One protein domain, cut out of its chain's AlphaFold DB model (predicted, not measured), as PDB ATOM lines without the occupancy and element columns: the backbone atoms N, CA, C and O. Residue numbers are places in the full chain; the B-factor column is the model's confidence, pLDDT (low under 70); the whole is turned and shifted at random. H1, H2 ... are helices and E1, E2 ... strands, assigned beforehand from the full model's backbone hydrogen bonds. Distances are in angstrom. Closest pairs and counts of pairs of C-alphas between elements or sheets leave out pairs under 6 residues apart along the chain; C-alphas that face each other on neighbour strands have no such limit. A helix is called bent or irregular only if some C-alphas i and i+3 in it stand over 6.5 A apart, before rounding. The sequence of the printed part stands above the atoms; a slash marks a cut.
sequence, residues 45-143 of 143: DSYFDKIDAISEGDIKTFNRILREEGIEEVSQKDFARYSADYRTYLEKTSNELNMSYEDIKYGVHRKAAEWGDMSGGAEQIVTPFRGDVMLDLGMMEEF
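AT A GLANCE: This is residues 45 to 143 of the 143 residues of an uncharacterized protein of Streptococcus sinensis (UniProt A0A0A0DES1). A helical hairpin, H1 and H2, stands crosswise to the long helix H3, meeting it through the last part of H1, while the strand hairpin E1 and E2 extends with its long loop to the far end of the longest axis. Short H4 packs on the later part of H3, and H5 and E3 lie together, apart from the other helices. The printed part has 99 residues, with five named helices and three named strands in the order H1 H2 H3 H4 E1 E2 H5 E3; the class is mostly helix, and the sheet E1 - E2 is antiparallel. It is only just compact, close to loose, with a radius of gyration of the C-alphas of 15.2 A and spans of 48 by 32 by 21 A.

HOW THE PARTS SIT: H1, residues 45 to 56, and H2, residues 59 to 68, touch as a helical hairpin, opposite ways at a shallow tilt of 17 degrees; their closest C-alphas, Ala 53 and Phe 62, are 5.4 A apart. H3, residues 76 to 97, touches H1 about perpendicular, at 88 degrees, H1 with residues 54 to 55 alone and H3 with 79 to 86 alone; the closest C-alphas, Ile 54 and Ser 83, are 5.5 A apart. H4, residues 101 to 104, touches residues 90 to 94 of H3 alone, closest at the C-alphas of Leu 90 and Tyr 101, 6.0 A. E1, residues 108 to 111, and E2, residues 123 to 126, form an antiparallel hairpin, with N 110 and O 124 within hydrogen-bond range at 2.8 A. The closest C-alphas of H5, residues 131 to 136, and E3, residues 140 to 142, are Met 134 and Met 140, 5.4 A; E3 pairs with no named strand. Every O i to N i+4 pair is within hydrogen-bond range in H2, H3 and H5, and 7 of 8 are in H1; H4 is too short for such a pair.

IN THESE COORDINATES: H1 begins at C-alpha 45 (61.720, -9.760, -34.270), is 18.6 A long and irregular, with C-alphas 45 and 48 at 7.5 A. H2 is 14.1 A long, H3 31.1 A, and E3 ends at C-alpha 142 (59.575, -23.207, -25.546).

THE WHOLE: The C-alphas farthest apart, Lys 60 and Asp 117, are 49.7 A apart. The printed part has no cut, and the E1 to E2 link, 11 residues, is long. Residues 108 to 125 and 142 to 143 have pLDDT under 70.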
ATOM      1  N   ASP A  45      60.943 -10.244 -33.121       71.50
ATOM      2  CA  ASP A  45      61.720  -9.760 -34.270       71.50
ATOM      3  C   ASP A  45      61.007  -9.957 -35.612       71.50
ATOM      4  O   ASP A  45      61.114  -9.107 -36.485       71.50
ATOM      5  N   SER A  46      60.248 -11.045 -35.762       84.56
ATOM      6  CA  SER A  46      59.501 -11.363 -36.987       84.56
ATOM      7  C   SER A  46      58.014 -11.606 -36.762       84.56
ATOM      8  O   SER A  46      57.269 -11.850 -37.711       84.56
ATOM      9  N   TYR A  47      57.557 -11.549 -35.508       85.00
ATOM     10  CA  TYR A  47      56.157 -11.755 -35.156       85.00
ATOM     11  C   TYR A  47      55.240 -10.790 -35.910       85.00
ATOM     12  O   TYR A  47      54.297 -11.230 -36.564       85.00
ATOM     13  N   PHE A  48      55.541  -9.490 -35.856       85.81
ATOM     14  CA  PHE A  48      54.722  -8.454 -36.487       85.81
ATOM     15  C   PHE A  48      54.666  -8.633 -38.006       85.81
ATOM     16  O   PHE A  48      53.572  -8.698 -38.559       85.81
ATOM     17  N   ASP A  49      55.814  -8.857 -38.648       92.94
ATOM     18  CA  ASP A  49      55.899  -9.066 -40.099       92.94
ATOM     19  C   ASP A  49      55.121 -10.311 -40.560       92.94
ATOM     20  O   ASP A  49      54.478 -10.311 -41.613       92.94
ATOM     21  N   LYS A  50      55.135 -11.387 -39.763       94.50
ATOM     22  CA  LYS A  50      54.350 -12.596 -40.044       94.50
ATOM     23  C   LYS A  50      52.849 -12.351 -39.884       94.50
ATOM     24  O   LYS A  50      52.076 -12.845 -40.705       94.50
ATOM     25  N   ILE A  51      52.428 -11.610 -38.855       92.44
ATOM     26  CA  ILE A  51      51.022 -11.216 -38.679       92.44
ATOM     27  C   ILE A  51      50.570 -10.314 -39.833       92.44
ATOM     28  O   ILE A  51      49.493 -10.541 -40.382       92.44
ATOM     29  N   ASP A  52      51.400  -9.358 -40.248       95.19
ATOM     30  CA  ASP A  52      51.124  -8.469 -41.375       95.19
ATOM     31  C   ASP A  52      50.917  -9.260 -42.660       95.19
ATOM     32  O   ASP A  52      49.849  -9.164 -43.268       95.19
ATOM     33  N   ALA A  53      51.858 -10.143 -42.997       97.38
ATOM     34  CA  ALA A  53      51.759 -10.998 -44.172       97.38
ATOM     35  C   ALA A  53      50.483 -11.861 -44.162       97.38
ATOM     36  O   ALA A  53      49.810 -11.985 -45.184       97.38
ATOM     37  N   ILE A  54      50.096 -12.424 -43.013       96.94
ATOM     38  CA  ILE A  54      48.840 -13.180 -42.880       96.94
ATOM     39  C   ILE A  54      47.617 -12.273 -43.062       96.94
ATOM     40  O   ILE A  54      46.659 -12.676 -43.731       96.94
ATOM     41  N   SER A  55      47.638 -11.078 -42.468       95.12
ATOM     42  CA  SER A  55      46.535 -10.115 -42.520       95.12
ATOM     43  C   SER A  55      46.294  -9.580 -43.935       95.12
ATOM     44  O   SER A  55      45.147  -9.409 -44.343       95.12
ATOM     45  N   GLU A  56      47.368  -9.410 -44.708       96.69
ATOM     46  CA  GLU A  56      47.358  -8.933 -46.094       96.69
ATOM     47  C   GLU A  56      47.161 -10.069 -47.110       96.69
ATOM     48  O   GLU A  56      46.935  -9.823 -48.296       96.69
ATOM     49  N   GLY A  57      47.218 -11.327 -46.660       96.81
ATOM     50  CA  GLY A  57      47.131 -12.501 -47.525       96.81
ATOM     51  C   GLY A  57      48.389 -12.744 -48.372       96.81
ATOM     52  O   GLY A  57      48.318 -13.433 -49.392       96.81
ATOM     53  N   ASP A  58      49.539 -12.206 -47.964       98.06
ATOM     54  CA  ASP A  58      50.813 -12.305 -48.674       98.06
ATOM     55  C   ASP A  58      51.633 -13.532 -48.242       98.06
ATOM     56  O   ASP A  58      52.603 -13.459 -47.480       98.06
ATOM     57  N   ILE A  59      51.279 -14.689 -48.806       98.12
ATOM     58  CA  ILE A  59      52.028 -15.936 -48.596       98.12
ATOM     59  C   ILE A  59      53.491 -15.839 -49.053       98.12
ATOM     60  O   ILE A  59      54.349 -16.538 -48.517       98.12
ATOM     61  N   LYS A  60      53.811 -14.985 -50.037       98.12
ATOM     62  CA  LYS A  60      55.185 -14.873 -50.548       98.12
ATOM     63  C   LYS A  60      56.081 -14.222 -49.508       98.12
ATOM     64  O   LYS A  60      57.174 -14.728 -49.256       98.12
ATOM     65  N   THR A  61      55.615 -13.129 -48.907       97.94
ATOM     66  CA  THR A  61      56.319 -12.471 -47.803       97.94
ATOM     67  C   THR A  61      56.385 -13.387 -46.590       97.94
ATOM     68  O   THR A  61      57.469 -13.561 -46.037       97.94
ATOM     69  N   PHE A  62      55.289 -14.066 -46.250       97.94
ATOM     70  CA  PHE A  62      55.260 -15.015 -45.139       97.94
ATOM     71  C   PHE A  62      56.296 -16.144 -45.290       97.94
ATOM     72  O   PHE A  62      57.158 -16.314 -44.430       97.94
ATOM     73  N   ASN A  63      56.294 -16.860 -46.420       98.19
ATOM     74  CA  ASN A  63      57.248 -17.944 -46.679       98.19
ATOM     75  C   ASN A  63      58.692 -17.445 -46.819       98.19
ATOM     76  O   ASN A  63      59.626 -18.171 -46.484       98.19
ATOM     77  N   ARG A  64      58.904 -16.203 -47.281       98.12
ATOM     78  CA  ARG A  64      60.238 -15.590 -47.280       98.12
ATOM     79  C   ARG A  64      60.781 -15.454 -45.857       98.12
ATOM     80  O   ARG A  64      61.925 -15.841 -45.646       98.12
ATOM     81  N   ILE A  65      59.973 -14.956 -44.920       96.75
ATOM     82  CA  ILE A  65      60.371 -14.798 -43.513       96.75
ATOM     83  C   ILE A  65      60.685 -16.166 -42.894       96.75
ATOM     84  O   ILE A  65      61.747 -16.333 -42.305       96.75
ATOM     85  N   LEU A  66      59.815 -17.166 -43.089       96.44
ATOM     86  CA  LEU A  66      60.056 -18.525 -42.579       96.44
ATOM     87  C   LEU A  66      61.390 -19.092 -43.078       96.44
ATOM     88  O   LEU A  66      62.198 -19.575 -42.290       96.44
ATOM     89  N   ARG A  67      61.671 -18.952 -44.377       97.06
ATOM     90  CA  ARG A  67      62.924 -19.421 -44.973       97.06
ATOM     91  C   ARG A  67      64.155 -18.691 -44.429       97.06
ATOM     92  O   ARG A  67      65.185 -19.330 -44.230       97.06
ATOM     93  N   GLU A  68      64.072 -17.379 -44.205       95.44
ATOM     94  CA  GLU A  68      65.153 -16.580 -43.596       95.44
ATOM     95  C   GLU A  68      65.474 -17.044 -42.163       95.44
ATOM     96  O   GLU A  68      66.619 -16.948 -41.727       95.44
ATOM     97  N   GLU A  69      64.498 -17.632 -41.475       93.62
ATOM     98  CA  GLU A  69      64.643 -18.218 -40.138       93.62
ATOM     99  C   GLU A  69      64.989 -19.713 -40.137       93.62
ATOM    100  O   GLU A  69      65.156 -20.308 -39.072       93.62
ATOM    101  N   GLY A  70      65.108 -20.339 -41.312       95.50
ATOM    102  CA  GLY A  70      65.351 -21.777 -41.437       95.50
ATOM    103  C   GLY A  70      64.131 -22.655 -41.133       95.50
ATOM    104  O   GLY A  70      64.297 -23.840 -40.846       95.50
ATOM    105  N   ILE A  71      62.924 -22.093 -41.199       94.81
ATOM    106  CA  ILE A  71      61.642 -22.787 -41.033       94.81
ATOM    107  C   ILE A  71      61.097 -23.181 -42.411       94.81
ATOM    108  O   ILE A  71      61.277 -22.462 -43.398       94.81
ATOM    109  N   GLU A  72      60.444 -24.343 -42.490       96.19
ATOM    110  CA  GLU A  72      59.841 -24.828 -43.731       96.19
ATOM    111  C   GLU A  72      58.724 -23.892 -44.217       96.19
ATOM    112  O   GLU A  72      57.926 -23.368 -43.438       96.19
ATOM    113  N   GLU A  73      58.672 -23.673 -45.529       97.25
ATOM    114  CA  GLU A  73      57.618 -22.886 -46.158       97.25
ATOM    115  C   GLU A  73      56.261 -23.583 -46.028       97.25
ATOM    116  O   GLU A  73      56.149 -24.801 -46.174       97.25
ATOM    117  N   VAL A  74      55.193 -22.809 -45.831       97.12
ATOM    118  CA  VAL A  74      53.849 -23.378 -45.713       97.12
ATOM    119  C   VAL A  74      53.159 -23.459 -47.070       97.12
ATOM    120  O   VAL A  74      53.389 -22.651 -47.978       97.12
ATOM    121  N   SER A  75      52.257 -24.431 -47.208       98.00
ATOM    122  CA  SER A  75      51.430 -24.562 -48.404       98.00
ATOM    123  C   SER A  75      50.356 -23.467 -48.472       98.00
ATOM    124  O   SER A  75      49.933 -22.916 -47.455       98.00
ATOM    125  N   GLN A  76      49.813 -23.211 -49.668       97.62
ATOM    126  CA  GLN A  76      48.668 -22.303 -49.838       97.62
ATOM    127  C   GLN A  76      47.462 -22.704 -48.977       97.62
ATOM    128  O   GLN A  76      46.700 -21.847 -48.527       97.62
ATOM    129  N   LYS A  77      47.274 -24.010 -48.758       97.75
ATOM    130  CA  LYS A  77      46.181 -24.544 -47.943       97.75
ATOM    131  C   LYS A  77      46.380 -24.206 -46.466       97.75
ATOM    132  O   LYS A  77      45.428 -23.776 -45.820       97.75
ATOM    133  N   ASP A  78      47.593 -24.385 -45.954       97.25
ATOM    134  CA  ASP A  78      47.907 -24.091 -44.554       97.25
ATOM    135  C   ASP A  78      47.889 -22.584 -44.304       97.25
ATOM    136  O   ASP A  78      47.262 -22.128 -43.353       97.25
ATOM    137  N   PHE A  79      48.428 -21.794 -45.235       97.88
ATOM    138  CA  PHE A  79      48.332 -20.338 -45.184       97.88
ATOM    139  C   PHE A  79      46.875 -19.850 -45.153       97.88
ATOM    140  O   PHE A  79      46.508 -19.043 -44.304       97.88
ATOM    141  N   ALA A  80      46.004 -20.396 -46.011       97.44
ATOM    142  CA  ALA A  80      44.581 -20.052 -46.005       97.44
ATOM    143  C   ALA A  80      43.890 -20.403 -44.674       97.44
ATOM    144  O   ALA A  80      42.974 -19.688 -44.254       97.44
ATOM    145  N   ARG A  81      44.334 -21.473 -44.001       96.75
ATOM    146  CA  ARG A  81      43.875 -21.827 -42.654       96.75
ATOM    147  C   ARG A  81      44.342 -20.798 -41.627       96.75
ATOM    148  O   ARG A  81      43.507 -20.322 -40.867       96.75
ATOM    149  N   TYR A  82      45.611 -20.391 -41.642       96.56
ATOM    150  CA  TYR A  82      46.110 -19.352 -40.733       96.56
ATOM    151  C   TYR A  82      45.398 -18.010 -40.940       96.56
ATOM    152  O   TYR A  82      44.993 -17.380 -39.967       96.56
ATOM    153  N   SER A  83      45.133 -17.607 -42.184       96.88
ATOM    154  CA  SER A  83      44.342 -16.403 -42.472       96.88
ATOM    155  C   SER A  83      42.879 -16.522 -42.027       96.88
ATOM    156  O   SER A  83      42.238 -15.512 -41.739       96.88
ATOM    157  N   ALA A  84      42.295 -17.725 -42.012       96.19
ATOM    158  CA  ALA A  84      40.955 -17.942 -41.466       96.19
ATOM    159  C   ALA A  84      40.957 -17.848 -39.934       96.19
ATOM    160  O   ALA A  84      40.160 -17.092 -39.383       96.19
ATOM    161  N   ASP A  85      41.898 -18.529 -39.274       93.31
ATOM    162  CA  ASP A  85      42.071 -18.494 -37.819       93.31
ATOM    163  C   ASP A  85      42.313 -17.050 -37.329       93.31
ATOM    164  O   ASP A  85      41.664 -16.599 -36.385       93.31
ATOM    165  N   TYR A  86      43.154 -16.285 -38.036       95.50
ATOM    166  CA  TYR A  86      43.409 -14.868 -37.761       95.50
ATOM    167  C   TYR A  86      42.141 -14.003 -37.845       95.50
ATOM    168  O   TYR A  86      41.865 -13.199 -36.955       95.50
ATOM    169  N   ARG A  87      41.317 -14.192 -38.886       96.31
ATOM    170  CA  ARG A  87      40.040 -13.466 -39.027       96.31
ATOM    171  C   ARG A  87      39.058 -13.815 -37.915       96.31
ATOM    172  O   ARG A  87      38.436 -12.916 -37.359       96.31
ATOM    173  N   THR A  88      38.963 -15.093 -37.547       94.38
ATOM    174  CA  THR A  88      38.145 -15.528 -36.407       94.38
ATOM    175  C   THR A  88      38.615 -14.888 -35.102       94.38
ATOM    176  O   THR A  88      37.782 -14.463 -34.302       94.38
ATOM    177  N   TYR A  89      39.929 -14.774 -34.890       89.81
ATOM    178  CA  TYR A  89      40.479 -14.041 -33.753       89.81
ATOM    179  C   TYR A  89      40.032 -12.571 -33.750       89.81
ATOM    180  O   TYR A  89      39.545 -12.106 -32.718       89.81
ATOM    181  N   LEU A  90      40.147 -11.862 -34.879       89.44
ATOM    182  CA  LEU A  90      39.746 -10.455 -34.973       89.44
ATOM    183  C   LEU A  90      38.259 -10.270 -34.663       89.44
ATOM    184  O   LEU A  90      37.905  -9.460 -33.809       89.44
ATOM    185  N   GLU A  91      37.394 -11.056 -35.305       91.62
ATOM    186  CA  GLU A  91      35.943 -10.984 -35.120       91.62
ATOM    187  C   GLU A  91      35.553 -11.253 -33.667       91.62
ATOM    188  O   GLU A  91      34.802 -10.487 -33.060       91.62
ATOM    189  N   LYS A  92      36.078 -12.331 -33.081       86.44
ATOM    190  CA  LYS A  92      35.760 -12.708 -31.704       86.44
ATOM    191  C   LYS A  92      36.247 -11.648 -30.717       86.44
ATOM    192  O   LYS A  92      35.469 -11.173 -29.895       86.44
ATOM    193  N   THR A  93      37.511 -11.257 -30.826       80.44
ATOM    194  CA  THR A  93      38.158 -10.347 -29.876       80.44
ATOM    195  C   THR A  93      37.578  -8.941 -29.981       80.44
ATOM    196  O   THR A  93      37.305  -8.316 -28.962       80.44
ATOM    197  N   SER A  94      37.311  -8.452 -31.193       84.75
ATOM    198  CA  SER A  94      36.666  -7.153 -31.404       84.75
ATOM    199  C   SER A  94      35.271  -7.101 -30.781       84.75
ATOM    200  O   SER A  94      34.963  -6.145 -30.072       84.75
ATOM    201  N   ASN A  95      34.463  -8.152 -30.967       82.62
ATOM    202  CA  ASN A  95      33.127  -8.247 -30.379       82.62
ATOM    203  C   ASN A  95      33.163  -8.365 -28.848       82.62
ATOM    204  O   ASN A  95      32.403  -7.683 -28.164       82.62
ATOM    205  N   GLU A  96      34.032  -9.216 -28.296       82.56
ATOM    206  CA  GLU A  96      34.130  -9.439 -26.846       82.56
ATOM    207  C   GLU A  96      34.679  -8.215 -26.106       82.56
ATOM    208  O   GLU A  96      34.280  -7.935 -24.975       82.56
ATOM    209  N   LEU A  97      35.600  -7.486 -26.735       78.31
ATOM    210  CA  LEU A  97      36.341  -6.401 -26.099       78.31
ATOM    211  C   LEU A  97      35.877  -5.004 -26.517       78.31
ATOM    212  O   LEU A  97      36.351  -4.027 -25.933       78.31
ATOM    213  N   ASN A  98      34.974  -4.911 -27.498       86.19
ATOM    214  CA  ASN A  98      34.527  -3.670 -28.133       86.19
ATOM    215  C   ASN A  98      35.710  -2.794 -28.605       86.19
ATOM    216  O   ASN A  98      35.770  -1.598 -28.319       86.19
ATOM    217  N   MET A  99      36.680  -3.417 -29.282       82.50
ATOM    218  CA  MET A  99      37.902  -2.784 -29.805       82.50
ATOM    219  C   MET A  99      37.942  -2.862 -31.332       82.50
ATOM    220  O   MET A  99      37.372  -3.788 -31.916       82.50
ATOM    221  N   SER A 100      38.619  -1.915 -31.987       89.25
ATOM    222  CA  SER A 100      38.799  -1.968 -33.443       89.25
ATOM    223  C   SER A 100      39.755  -3.096 -33.847       89.25
ATOM    224  O   SER A 100      40.555  -3.549 -33.030       89.25
ATOM    225  N   TYR A 101      39.697  -3.543 -35.107       88.50
ATOM    226  CA  TYR A 101      40.619  -4.568 -35.622       88.50
ATOM    227  C   TYR A 101      42.082  -4.111 -35.570       88.50
ATOM    228  O   TYR A 101      42.956  -4.924 -35.287       88.50
ATOM    229  N   GLU A 102      42.337  -2.814 -35.770       86.31
ATOM    230  CA  GLU A 102      43.680  -2.232 -35.675       86.31
ATOM    231  C   GLU A 102      44.246  -2.338 -34.256       86.31
ATOM    232  O   GLU A 102      45.395  -2.736 -34.075       86.31
ATOM    233  N   ASP A 103      43.421  -2.079 -33.235       79.69
ATOM    234  CA  ASP A 103      43.862  -2.116 -31.833       79.69
ATOM    235  C   ASP A 103      44.188  -3.533 -31.339       79.69
ATOM    236  O   ASP A 103      44.870  -3.700 -30.330       79.69
ATOM    237  N   ILE A 104      43.673  -4.561 -32.018       80.62
ATOM    238  CA  ILE A 104      43.838  -5.968 -31.627       80.62
ATOM    239  C   ILE A 104      44.724  -6.749 -32.601       80.62
ATOM    240  O   ILE A 104      44.974  -7.931 -32.364       80.62
ATOM    241  N   LYS A 105      45.202  -6.112 -33.677       85.19
ATOM    242  CA  LYS A 105      45.915  -6.729 -34.805       85.19
ATOM    243  C   LYS A 105      47.012  -7.701 -34.363       85.19
ATOM    244  O   LYS A 105      47.096  -8.822 -34.853       85.19
ATOM    245  N   TYR A 106      47.808  -7.299 -33.377       82.50
ATOM    246  CA  TYR A 106      48.983  -8.046 -32.923       82.50
ATOM    247  C   TYR A 106      48.772  -8.848 -31.635       82.50
ATOM    248  O   TYR A 106      49.730  -9.382 -31.079       82.50
ATOM    249  N   GLY A 107      47.538  -8.960 -31.156       76.94
ATOM    250  CA  GLY A 107      47.248  -9.480 -29.824       76.94
ATOM    251  C   GLY A 107      46.859  -8.373 -28.849       76.94
ATOM    252  O   GLY A 107      47.130  -7.195 -29.075       76.94
ATOM    253  N   VAL A 108      46.223  -8.760 -27.747       69.50
ATOM    254  CA  VAL A 108      45.784  -7.842 -26.691       69.50
ATOM    255  C   VAL A 108      46.402  -8.261 -25.367       69.50
ATOM    256  O   VAL A 108      46.281  -9.412 -24.954       69.50
ATOM    257  N   HIS A 109      47.026  -7.306 -24.682       65.19
ATOM    258  CA  HIS A 109      47.525  -7.456 -23.319       65.19
ATOM    259  C   HIS A 109      46.504  -6.866 -22.340       65.19
ATOM    260  O   HIS A 109      46.131  -5.696 -22.464       65.19
ATOM    261  N   ARG A 110      46.019  -7.653 -21.378       54.28
ATOM    262  CA  ARG A 110      45.059  -7.214 -20.353       54.28
ATOM    263  C   ARG A 110      45.412  -7.773 -18.992       54.28
ATOM    264  O   ARG A 110      45.999  -8.831 -18.903       54.28
ATOM    265  N   LYS A 111      44.909  -7.148 -17.931       48.38
ATOM    266  CA  LYS A 111      44.856  -7.778 -16.609       48.38
ATOM    267  C   LYS A 111      43.609  -8.652 -16.489       48.38
ATOM    268  O   LYS A 111      42.519  -8.217 -16.861       48.38
ATOM    269  N   ALA A 112      43.766  -9.863 -15.959       48.75
ATOM    270  CA  ALA A 112      42.669 -10.764 -15.628       48.75
ATOM    271  C   ALA A 112      41.712 -10.076 -14.646       48.75
ATOM    272  O   ALA A 112      42.145  -9.551 -13.619       48.75
ATOM    273  N   ALA A 113      40.418 -10.079 -14.954       39.75
ATOM    274  CA  ALA A 113      39.400  -9.549 -14.056       39.75
ATOM    275  C   ALA A 113      39.154 -10.495 -12.864       39.75
ATOM    276  O   ALA A 113      39.353 -11.712 -12.960       39.75
ATOM    277  N   GLU A 114      38.700  -9.926 -11.747       37.66
ATOM    278  CA  GLU A 114      38.189 -10.675 -10.593       37.66
ATOM    279  C   GLU A 114      36.964 -11.511 -10.996       37.66
ATOM    280  O   GLU A 114      36.108 -11.052 -11.760       37.66
ATOM    281  N   TRP A 115      36.862 -12.746 -10.495       32.69
ATOM    282  CA  TRP A 115      35.706 -13.611 -10.758       32.69
ATOM    283  C   TRP A 115      35.362 -14.469  -9.534       32.69
ATOM    284  O   TRP A 115      36.125 -15.351  -9.145       32.69
ATOM    285  N   GLY A 116      34.198 -14.224  -8.922       48.25
ATOM    286  CA  GLY A 116      33.812 -14.878  -7.663       48.25
ATOM    287  C   GLY A 116      34.715 -14.444  -6.504       48.25
ATOM    288  O   GLY A 116      34.960 -13.255  -6.343       48.25
ATOM    289  N   ASP A 117      35.241 -15.401  -5.734       40.66
ATOM    290  CA  ASP A 117      36.208 -15.151  -4.647       40.66
ATOM    291  C   ASP A 117      37.671 -15.041  -5.145       40.66
ATOM    292  O   ASP A 117      38.611 -15.041  -4.348       40.66
ATOM    293  N   MET A 118      37.895 -15.006  -6.466       41.69
ATOM    294  CA  MET A 118      39.235 -14.949  -7.062       41.69
ATOM    295  C   MET A 118      39.666 -13.508  -7.327       41.69
ATOM    296  O   MET A 118      38.946 -12.743  -7.968       41.69
ATOM    297  N   SER A 119      40.878 -13.174  -6.879       44.84
ATOM    298  CA  SER A 119      41.404 -11.804  -6.863       44.84
ATOM    299  C   SER A 119      41.786 -11.243  -8.236       44.84
ATOM    300  O   SER A 119      42.106 -10.062  -8.329       44.84
ATOM    301  N   GLY A 120      41.823 -12.065  -9.292       41.19
ATOM    302  CA  GLY A 120      42.293 -11.638 -10.612       41.19
ATOM    303  C   GLY A 120      43.696 -11.001 -10.576       41.19
ATOM    304  O   GLY A 120      44.490 -11.242  -9.661       41.19
ATOM    305  N   GLY A 121      44.005 -10.180 -11.582       41.75
ATOM    306  CA  GLY A 121      45.185  -9.311 -11.608       41.75
ATOM    307  C   GLY A 121      46.416  -9.832 -12.359       41.75
ATOM    308  O   GLY A 121      47.336  -9.044 -12.572       41.75
ATOM    309  N   ALA A 122      46.448 -11.097 -12.796       47.59
ATOM    310  CA  ALA A 122      47.519 -11.604 -13.666       47.59
ATOM    311  C   ALA A 122      47.404 -11.026 -15.085       47.59
ATOM    312  O   ALA A 122      46.294 -10.919 -15.609       47.59
ATOM    313  N   GLU A 123      48.522 -10.697 -15.738       52.50
ATOM    314  CA  GLU A 123      48.465 -10.298 -17.144       52.50
ATOM    315  C   GLU A 123      48.030 -11.503 -18.000       52.50
ATOM    316  O   GLU A 123      48.443 -12.651 -17.807       52.50
ATOM    317  N   GLN A 124      47.123 -11.241 -18.924       59.16
ATOM    318  CA  GLN A 124      46.579 -12.135 -19.922       59.16
ATOM    319  C   GLN A 124      46.892 -11.546 -21.283       59.16
ATOM    320  O   GLN A 124      46.524 -10.415 -21.602       59.16
ATOM    321  N   ILE A 125      47.566 -12.343 -22.094       63.94
ATOM    322  CA  ILE A 125      47.920 -11.992 -23.456       63.94
ATOM    323  C   ILE A 125      47.107 -12.907 -24.350       63.94
ATOM    324  O   ILE A 125      47.281 -14.129 -24.323       63.94
ATOM    325  N   VAL A 126      46.173 -12.298 -25.076       71.94
ATOM    326  CA  VAL A 126      45.355 -12.961 -26.089       71.94
ATOM    327  C   VAL A 126      46.057 -12.756 -27.417       71.94
ATOM    328  O   VAL A 126      46.197 -11.621 -27.870       71.94
ATOM    329  N   THR A 127      46.524 -13.838 -28.027       81.69
ATOM    330  CA  THR A 127      47.226 -13.781 -29.312       81.69
ATOM    331  C   THR A 127      46.359 -14.258 -30.468       81.69
ATOM    332  O   THR A 127      45.436 -15.049 -30.255       81.69
ATOM    333  N   PRO A 128      46.674 -13.846 -31.712       82.88
ATOM    334  CA  PRO A 128      45.931 -14.299 -32.882       82.88
ATOM    335  C   PRO A 128      46.035 -15.805 -33.139       82.88
ATOM    336  O   PRO A 128      45.146 -16.399 -33.744       82.88
ATOM    337  N   PHE A 129      47.106 -16.430 -32.647       84.69
ATOM    338  CA  PHE A 129      47.374 -17.852 -32.808       84.69
ATOM    339  C   PHE A 129      47.565 -18.557 -31.471       84.69
ATOM    340  O   PHE A 129      47.920 -17.956 -30.457       84.69
ATOM    341  N   ARG A 130      47.318 -19.866 -31.492       80.69
ATOM    342  CA  ARG A 130      47.588 -20.771 -30.375       80.69
ATOM    343  C   ARG A 130      49.091 -21.031 -30.249       80.69
ATOM    344  O   ARG A 130      49.815 -20.932 -31.236       80.69
ATOM    345  N   GLY A 131      49.537 -21.417 -29.054       73.00
ATOM    346  CA  GLY A 131      50.960 -21.635 -28.764       73.00
ATOM    347  C   GLY A 131      51.644 -22.663 -29.662       73.00
ATOM    348  O   GLY A 131      52.752 -22.407 -30.111       73.00
ATOM    349  N   ASP A 132      50.970 -23.769 -29.987       78.69
ATOM    350  CA  ASP A 132      51.464 -24.788 -30.929       78.69
ATOM    351  C   ASP A 132      51.774 -24.190 -32.307       78.69
ATOM    352  O   ASP A 132      52.876 -24.326 -32.823       78.69
ATOM    353  N   VAL A 133      50.827 -23.427 -32.855       86.50
ATOM    354  CA  VAL A 133      50.994 -22.754 -34.151       86.50
ATOM    355  C   VAL A 133      52.110 -21.714 -34.086       86.50
ATOM    356  O   VAL A 133      52.878 -21.560 -35.028       86.50
ATOM    357  N   MET A 134      52.217 -20.996 -32.972       87.69
ATOM    358  CA  MET A 134      53.266 -20.001 -32.788       87.69
ATOM    359  C   MET A 134      54.663 -20.619 -32.683       87.69
ATOM    360  O   MET A 134      55.616 -19.998 -33.146       87.69
ATOM    361  N   LEU A 135      54.794 -21.818 -32.111       85.75
ATOM    362  CA  LEU A 135      56.052 -22.568 -32.092       85.75
ATOM    363  C   LEU A 135      56.425 -23.039 -33.499       85.75
ATOM    364  O   LEU A 135      57.532 -22.765 -33.955       85.75
ATOM    365  N   ASP A 136      55.480 -23.661 -34.210       89.38
ATOM    366  CA  ASP A 136      55.694 -24.163 -35.574       89.38
ATOM    367  C   ASP A 136      56.110 -23.042 -36.540       89.38
ATOM    368  O   ASP A 136      56.933 -23.243 -37.430       89.38
ATOM    369  N   LEU A 137      55.566 -21.838 -36.346       90.75
ATOM    370  CA  LEU A 137      55.855 -20.661 -37.167       90.75
ATOM    371  C   LEU A 137      57.017 -19.808 -36.633       90.75
ATOM    372  O   LEU A 137      57.230 -18.697 -37.126       90.75
ATOM    373  N   GLY A 138      57.732 -20.261 -35.599       88.69
ATOM    374  CA  GLY A 138      58.864 -19.536 -35.008       88.69
ATOM    375  C   GLY A 138      58.507 -18.166 -34.424       88.69
ATOM    376  O   GLY A 138      59.357 -17.287 -34.327       88.69
ATOM    377  N   MET A 139      57.240 -17.946 -34.080       83.25
ATOM    378  CA  MET A 139      56.763 -16.763 -33.356       83.25
ATOM    379  C   MET A 139      57.002 -16.890 -31.842       83.25
ATOM    380  O   MET A 139      56.955 -15.898 -31.110       83.25
ATOM    381  N   MET A 140      57.247 -18.112 -31.369       78.31
ATOM    382  CA  MET A 140      57.557 -18.443 -29.983       78.31
ATOM    383  C   MET A 140      58.627 -19.538 -29.930       78.31
ATOM    384  O   MET A 140      58.756 -20.321 -30.866       78.31
ATOM    385  N   GLU A 141      59.360 -19.612 -28.823       73.81
ATOM    386  CA  GLU A 141      60.215 -20.750 -28.459       73.81
ATOM    387  C   GLU A 141      59.851 -21.245 -27.054       73.81
ATOM    388  O   GLU A 141      59.639 -20.421 -26.163       73.81
ATOM    389  N   GLU A 142      59.764 -22.566 -26.860       65.38
ATOM    390  CA  GLU A 142      59.575 -23.207 -25.546       65.38
ATOM    391  C   GLU A 142      60.906 -23.337 -24.779       65.38
ATOM    392  O   GLU A 142      61.972 -23.449 -25.391       65.38
ATOM    393  N   PHE A 143      60.825 -23.363 -23.443       54.44
ATOM    394  CA  PHE A 143      61.915 -23.733 -22.523       54.44
ATOM    395  C   PHE A 143      61.585 -24.991 -21.724       54.44
ATOM    396  O   PHE A 143      60.435 -25.083 -21.230       54.44
TER     397      PHE A 143